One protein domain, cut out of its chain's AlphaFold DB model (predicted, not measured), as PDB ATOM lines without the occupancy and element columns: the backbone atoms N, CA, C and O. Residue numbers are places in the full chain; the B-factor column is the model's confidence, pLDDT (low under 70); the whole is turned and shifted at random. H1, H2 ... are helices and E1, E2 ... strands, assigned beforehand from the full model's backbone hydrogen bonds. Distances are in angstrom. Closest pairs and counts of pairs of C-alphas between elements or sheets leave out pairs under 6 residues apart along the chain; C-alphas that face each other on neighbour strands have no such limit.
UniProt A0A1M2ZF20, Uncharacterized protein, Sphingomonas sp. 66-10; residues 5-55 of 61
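AT A GLANCE: This is residues 5 to 55 of the 61 residues of an uncharacterized protein of Sphingomonas sp. 66-10 (UniProt A0A1M2ZF20). Residues 5 to 26, with the long helix H1, stick out as an arm from a small head of the hairpin E1 and E2 and short helix H2. The 51 printed residues run H1, E1, E2, H2, two named helices and two antiparallel strands, class mixed. The whole is extended, radius of gyration of the C-alphas 18.6 A, spans 55 by 15 by 13 A.

HOW THE PARTS SIT: H1, residues 5 to 23, is apart from E2, residues 41 to 45, and H2, residues 51 to 54. E1, residues 31 to 34, forms an antiparallel hairpin with E2 at 148 degrees; N 33 and O 42, 2.9 A, are within hydrogen-bond range. The closest C-alphas of E2 and H2, Leu 45 and Ala 51, are 7.1 A apart. Every O i to N i+4 pair in H1 is within hydrogen-bond range; H2 is too short for one.

IN THESE COORDINATES: H1 spans 26.8 A from C-alpha 5 at (-11.506, 108.353, 117.752), E1 9.6 A, E2 8.8 A and H2 5.5 A to C-alpha 54 at (-50.352, 91.391, 127.346).

THE WHOLE: The farthest C-alphas, Ala 5 and Asp 39, are 55.5 A apart. The printed part has no cut and no long link; no printed residue is under 70 in pLDDT.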
ATOM      1  N   ALA A   5     -10.401 107.983 116.883       95.06
ATOM      2  CA  ALA A   5     -11.506 108.353 117.752       95.06
ATOM      3  C   ALA A   5     -12.679 108.876 116.915       95.06
ATOM      4  O   ALA A   5     -13.820 108.472 117.151       95.06
ATOM      5  N   ASP A   6     -12.400 109.682 115.890       95.50
ATOM      6  CA  ASP A   6     -13.414 110.127 114.930       95.50
ATOM      7  C   ASP A   6     -14.062 108.936 114.199       95.50
ATOM      8  O   ASP A   6     -15.288 108.869 114.058       95.50
ATOM      9  N   GLU A   7     -13.261 107.947 113.788       95.56
ATOM     10  CA  GLU A   7     -13.756 106.727 113.139       95.56
ATOM     11  C   GLU A   7     -14.633 105.882 114.080       95.56
ATOM     12  O   GLU A   7     -15.729 105.452 113.703       95.56
ATOM     13  N   ALA A   8     -14.210 105.693 115.333       95.44
ATOM     14  CA  ALA A   8     -14.990 104.966 116.334       95.44
ATOM     15  C   ALA A   8     -16.351 105.632 116.603       95.44
ATOM     16  O   ALA A   8     -17.373 104.945 116.727       95.44
ATOM     17  N   VAL A   9     -16.388 106.968 116.648       96.81
ATOM     18  CA  VAL A   9     -17.632 107.727 116.814       96.81
ATOM     19  C   VAL A   9     -18.566 107.492 115.631       96.81
ATOM     20  O   VAL A   9     -19.727 107.142 115.856       96.81
ATOM     21  N   ALA A  10     -18.073 107.587 114.394       96.25
ATOM     22  CA  ALA A  10     -18.882 107.350 113.198       96.25
ATOM     23  C   ALA A  10     -19.501 105.941 113.190       96.25
ATOM     24  O   ALA A  10     -20.699 105.775 112.940       96.25
ATOM     25  N   ILE A  11     -18.717 104.920 113.550       96.62
ATOM     26  CA  ILE A  11     -19.200 103.537 113.643       96.62
ATOM     27  C   ILE A  11     -20.282 103.409 114.722       96.62
ATOM     28  O   ILE A  11     -21.316 102.778 114.483       96.62
ATOM     29  N   SER A  12     -20.082 104.014 115.897       97.00
ATOM     30  CA  SER A  12     -21.059 103.956 116.991       97.00
ATOM     31  C   SER A  12     -22.392 104.621 116.625       97.00
ATOM     32  O   SER A  12     -23.456 104.079 116.929       97.00
ATOM     33  N   GLN A  13     -22.344 105.748 115.909       97.50
ATOM     34  CA  GLN A  13     -23.527 106.479 115.462       97.50
ATOM     35  C   GLN A  13     -24.334 105.658 114.453       97.50
ATOM     36  O   GLN A  13     -25.539 105.484 114.631       97.50
ATOM     37  N   LEU A  14     -23.671 105.051 113.464       97.31
ATOM     38  CA  LEU A  14     -24.315 104.165 112.489       97.31
ATOM     39  C   LEU A  14     -25.007 102.964 113.157       97.31
ATOM     40  O   LEU A  14     -26.140 102.607 112.809       97.31
ATOM     41  N   HIS A  15     -24.352 102.351 114.146       97.25
ATOM     42  CA  HIS A  15     -24.934 101.244 114.910       97.25
ATOM     43  C   HIS A  15     -26.145 101.690 115.734       97.25
ATOM     44  O   HIS A  15     -27.167 100.992 115.760       97.25
ATOM     45  N   LEU A  16     -26.063 102.858 116.377       96.38
ATOM     46  CA  LEU A  16     -27.166 103.424 117.148       96.38
ATOM     47  C   LEU A  16     -28.379 103.696 116.254       96.38
ATOM     48  O   LEU A  16     -29.488 103.275 116.578       96.38
ATOM     49  N   GLU A  17     -28.181 104.345 115.109       96.81
ATOM     50  CA  GLU A  17     -29.256 104.661 114.168       96.81
ATOM     51  C   GLU A  17     -29.950 103.408 113.638       96.81
ATOM     52  O   GLU A  17     -31.184 103.342 113.598       96.81
ATOM     53  N   THR A  18     -29.167 102.390 113.278       95.25
ATOM     54  CA  THR A  18     -29.686 101.099 112.812       95.25
ATOM     55  C   THR A  18     -30.530 100.430 113.897       95.25
ATOM     56  O   THR A  18     -31.647  99.977 113.633       95.25
ATOM     57  N   SER A  19     -30.040 100.443 115.137       94.62
ATOM     58  CA  SER A  19     -30.740  99.865 116.288       94.62
ATOM     59  C   SER A  19     -32.041 100.608 116.593       94.62
ATOM     60  O   SER A  19     -33.083  99.984 116.793       94.62
ATOM     61  N   LEU A  20     -32.019 101.944 116.566       94.75
ATOM     62  CA  LEU A  20     -33.210 102.769 116.767       94.75
ATOM     63  C   LEU A  20     -34.248 102.526 115.674       94.75
ATOM     64  O   LEU A  20     -35.436 102.425 115.973       94.75
ATOM     65  N   ARG A  21     -33.823 102.403 114.412       90.44
ATOM     66  CA  ARG A  21     -34.730 102.109 113.298       90.44
ATOM     67  C   ARG A  21     -35.418 100.758 113.482       90.44
ATOM     68  O   ARG A  21     -36.625 100.682 113.287       90.44
ATOM     69  N   ALA A  22     -34.685  99.728 113.902       89.81
ATOM     70  CA  ALA A  22     -35.253  98.407 114.169       89.81
ATOM     71  C   ALA A  22     -36.211  98.407 115.379       89.81
ATOM     72  O   ALA A  22     -37.264  97.766 115.351       89.81
ATOM     73  N   ALA A  23     -35.873  99.152 116.436       88.75
ATOM     74  CA  ALA A  23     -36.648  99.204 117.675       88.75
ATOM     75  C   ALA A  23     -37.910 100.081 117.595       88.75
ATOM     76  O   ALA A  23     -38.821  99.910 118.408       88.75
ATOM     77  N   ARG A  24     -37.984 101.020 116.641       87.19
ATOM     78  CA  ARG A  24     -39.144 101.901 116.421       87.19
ATOM     79  C   ARG A  24     -40.337 101.124 115.861       87.19
ATOM     80  O   ARG A  24     -40.666 101.212 114.684       87.19
ATOM     81  N   GLN A  25     -41.001 100.383 116.737       83.62
ATOM     82  CA  GLN A  25     -42.261  99.718 116.439       83.62
ATOM     83  C   GLN A  25     -43.439 100.662 116.728       83.62
ATOM     84  O   GLN A  25     -43.389 101.411 117.711       83.62
ATOM     85  N   PRO A  26     -44.503 100.646 115.901       84.19
ATOM     86  CA  PRO A  26     -45.716 101.398 116.179       84.19
ATOM     87  C   PRO A  26     -46.258 101.029 117.557       84.19
ATOM     88  O   PRO A  26     -46.475  99.858 117.867       84.19
ATOM     89  N   VAL A  27     -46.475 102.038 118.396       83.19
ATOM     90  CA  VAL A  27     -47.076 101.842 119.710       83.19
ATOM     91  C   VAL A  27     -48.595 101.841 119.522       83.19
ATOM     92  O   VAL A  27     -49.149 102.893 119.202       83.19
ATOM     93  N   PRO A  28     -49.292 100.706 119.717       85.50
ATOM     94  CA  PRO A  28     -50.731 100.664 119.521       85.50
ATOM     95  C   PRO A  28     -51.432 101.604 120.509       85.50
ATOM     96  O   PRO A  28     -51.128 101.627 121.717       85.50
ATOM     97  N   ALA A  29     -52.370 102.386 119.972       87.56
ATOM     98  CA  ALA A  29     -53.316 103.149 120.768       87.56
ATOM     99  C   ALA A  29     -54.159 102.171 121.592       87.56
ATOM    100  O   ALA A  29     -54.500 101.086 121.120       87.56
ATOM    101  N   GLY A  30     -54.439 102.536 122.840       92.12
ATOM    102  CA  GLY A  30     -55.327 101.743 123.677       92.12
ATOM    103  C   GLY A  30     -56.692 102.391 123.819       92.12
ATOM    104  O   GLY A  30     -56.818 103.602 123.648       92.12
ATOM    105  N   ALA A  31     -57.684 101.580 124.165       93.31
ATOM    106  CA  ALA A  31     -59.025 102.030 124.512       93.31
ATOM    107  C   ALA A  31     -59.295 101.814 126.013       93.31
ATOM    108  O   ALA A  31     -58.753 100.863 126.590       93.31
ATOM    109  N   PRO A  32     -60.105 102.666 126.661       95.75
ATOM    110  CA  PRO A  32     -60.588 102.403 128.009       95.75
ATOM    111  C   PRO A  32     -61.610 101.256 128.012       95.75
ATOM    112  O   PRO A  32     -62.416 101.143 127.089       95.75
ATOM    113  N   GLY A  33     -61.592 100.418 129.050       95.69
ATOM    114  CA  GLY A  33     -62.568  99.344 129.243       95.69
ATOM    115  C   GLY A  33     -62.101  98.272 130.228       95.69
ATOM    116  O   GLY A  33     -61.108  98.450 130.933       95.69
ATOM    117  N   THR A  34     -62.793  97.136 130.242       96.56
ATOM    118  CA  THR A  34     -62.473  95.977 131.091       96.56
ATOM    119  C   THR A  34     -61.584  94.973 130.355       96.56
ATOM    120  O   THR A  34     -61.831  94.660 129.193       96.56
ATOM    121  N   CYS A  35     -60.532  94.484 131.015       96.44
ATOM    122  CA  CYS A  35     -59.605  93.497 130.461       96.44
ATOM    123  C   CYS A  35     -60.256  92.116 130.317       96.44
ATOM    124  O   CYS A  35     -60.755  91.580 131.298       96.44
ATOM    125  N   GLU A  36     -60.123  91.484 129.152       96.12
ATOM    126  CA  GLU A  36     -60.717  90.165 128.854       96.12
ATOM    127  C   GLU A  36     -60.079  88.986 129.614       96.12
ATOM    128  O   GLU A  36     -60.614  87.882 129.604       96.12
ATOM    129  N   ASN A  37     -58.917  89.183 130.251       94.94
ATOM    130  CA  ASN A  37     -58.191  88.110 130.945       94.94
ATOM    131  C   ASN A  37     -58.240  88.203 132.477       94.94
ATOM    132  O   ASN A  37     -58.066  87.197 133.155       94.94
ATOM    133  N   CYS A  38     -58.364  89.405 133.033       95.31
ATOM    134  CA  CYS A  38     -58.322  89.603 134.486       95.31
ATOM    135  C   CYS A  38     -59.488  90.431 135.022       95.31
ATOM    136  O   CYS A  38     -59.459  90.785 136.194       95.31
ATOM    137  N   ASP A  39     -60.442  90.796 134.162       96.06
ATOM    138  CA  ASP A  39     -61.654  91.555 134.491       96.06
ATOM    139  C   ASP A  39     -61.415  92.922 135.159       96.06
ATOM    140  O   ASP A  39     -62.335  93.557 135.668       96.06
ATOM    141  N   GLU A  40     -60.178  93.420 135.108       94.94
ATOM    142  CA  GLU A  40     -59.797  94.708 135.685       94.94
ATOM    143  C   GLU A  40     -60.023  95.839 134.680       94.94
ATOM    144  O   GLU A  40     -59.725  95.702 133.485       94.94
ATOM    145  N   HIS A  41     -60.491  96.989 135.166       95.94
ATOM    146  CA  HIS A  41     -60.665  98.161 134.320       95.94
ATOM    147  C   HIS A  41     -59.311  98.814 134.006       95.94
ATOM    148  O   HIS A  41     -58.504  99.115 134.884       95.94
ATOM    149  N   SER A  42     -59.056  99.094 132.730       94.44
ATOM    150  CA  SER A  42     -57.850  99.768 132.266       94.44
ATOM    151  C   SER A  42     -58.193 100.894 131.309       94.44
ATOM    152  O   SER A  42     -58.985 100.729 130.390       94.44
ATOM    153  N   LEU A  43     -57.510 102.029 131.457       94.44
ATOM    154  CA  LEU A  43     -57.615 103.150 130.519       94.44
ATOM    155  C   LEU A  43     -56.932 102.859 129.172       94.44
ATOM    156  O   LEU A  43     -57.084 103.625 128.223       94.44
ATOM    157  N   ARG A  44     -56.133 101.784 129.094       93.62
ATOM    158  CA  ARG A  44     -55.311 101.462 127.925       93.62
ATOM    159  C   ARG A  44     -55.266  99.958 127.642       93.62
ATOM    160  O   ARG A  44     -54.227  99.299 127.806       93.62
ATOM    161  N   LEU A  45     -56.384  99.437 127.153       94.31
ATOM    162  CA  LEU A  45     -56.484  98.105 126.566       94.31
ATOM    163  C   LEU A  45     -55.947  98.107 125.139       94.31
ATOM    164  O   LEU A  45     -56.291  98.975 124.347       94.31
ATOM    165  N   VAL A  46     -55.121  97.123 124.805       94.12
ATOM    166  CA  VAL A  46     -54.652  96.880 123.436       94.12
ATOM    167  C   VAL A  46     -55.079  95.463 123.087       94.12
ATOM    168  O   VAL A  46     -54.632  94.532 123.754       94.12
ATOM    169  N   GLY A  47     -55.967  95.315 122.100       92.56
ATOM    170  CA  GLY A  47     -56.554  94.018 121.745       92.56
ATOM    171  C   GLY A  47     -57.256  93.338 122.925       92.56
ATOM    172  O   GLY A  47     -56.963  92.185 123.204       92.56
ATOM    173  N   GLY A  48     -58.064  94.083 123.691       93.38
ATOM    174  CA  GLY A  48     -58.810  93.547 124.844       93.38
ATOM    175  C   GLY A  48     -57.985  93.318 126.119       93.38
ATOM    176  O   GLY A  48     -58.545  93.067 127.183       93.38
ATOM    177  N   LEU A  49     -56.654  93.463 126.060       94.81
ATOM    178  CA  LEU A  49     -55.764  93.131 127.174       94.81
ATOM    179  C   LEU A  49     -55.107  94.360 127.811       94.81
ATOM    180  O   LEU A  49     -54.540  95.238 127.140       94.81
ATOM    181  N   CYS A  50     -55.104  94.390 129.144       94.25
ATOM    182  CA  CYS A  50     -54.372  95.380 129.925       94.25
ATOM    183  C   CYS A  50     -52.849  95.149 129.844       94.25
ATOM    184  O   CYS A  50     -52.370  94.086 129.440       94.25
ATOM    185  N   ALA A  51     -52.069  96.170 130.217       91.75
ATOM    186  CA  ALA A  51     -50.606  96.145 130.129       91.75
ATOM    187  C   ALA A  51     -49.943  94.922 130.796       91.75
ATOM    188  O   ALA A  51     -49.114  94.300 130.132       91.75
ATOM    189  N   PRO A  52     -50.289  94.532 132.039       91.00
ATOM    190  CA  PRO A  52     -49.666  93.370 132.670       91.00
ATOM    191  C   PRO A  52     -50.060  92.042 132.010       91.00
ATOM    192  O   PRO A  52     -49.226  91.146 131.933       91.00
ATOM    193  N   CYS A  53     -51.291  91.908 131.501       92.69
ATOM    194  CA  CYS A  53     -51.748  90.663 130.875       92.69
ATOM    195  C   CYS A  53     -51.156  90.439 129.480       92.69
ATOM    196  O   CYS A  53     -50.857  89.301 129.134       92.69
ATOM    197  N   ARG A  54     -50.958  91.503 128.688       89.81
ATOM    198  CA  ARG A  54     -50.352  91.391 127.346       89.81
ATOM    199  C   ARG A  54     -48.826  91.382 127.351       89.81
ATOM    200  O   ARG A  54     -48.215  91.009 126.353       89.81
ATOM    201  N   ALA A  55     -48.194  91.866 128.420       88.38
ATOM    202  CA  ALA A  55     -46.743  91.892 128.500       88.38
ATOM    203  C   ALA A  55     -46.191  90.459 128.624       88.38
ATOM    204  O   ALA A  55     -46.750  89.647 129.366       88.38
TER     205      ALA A  55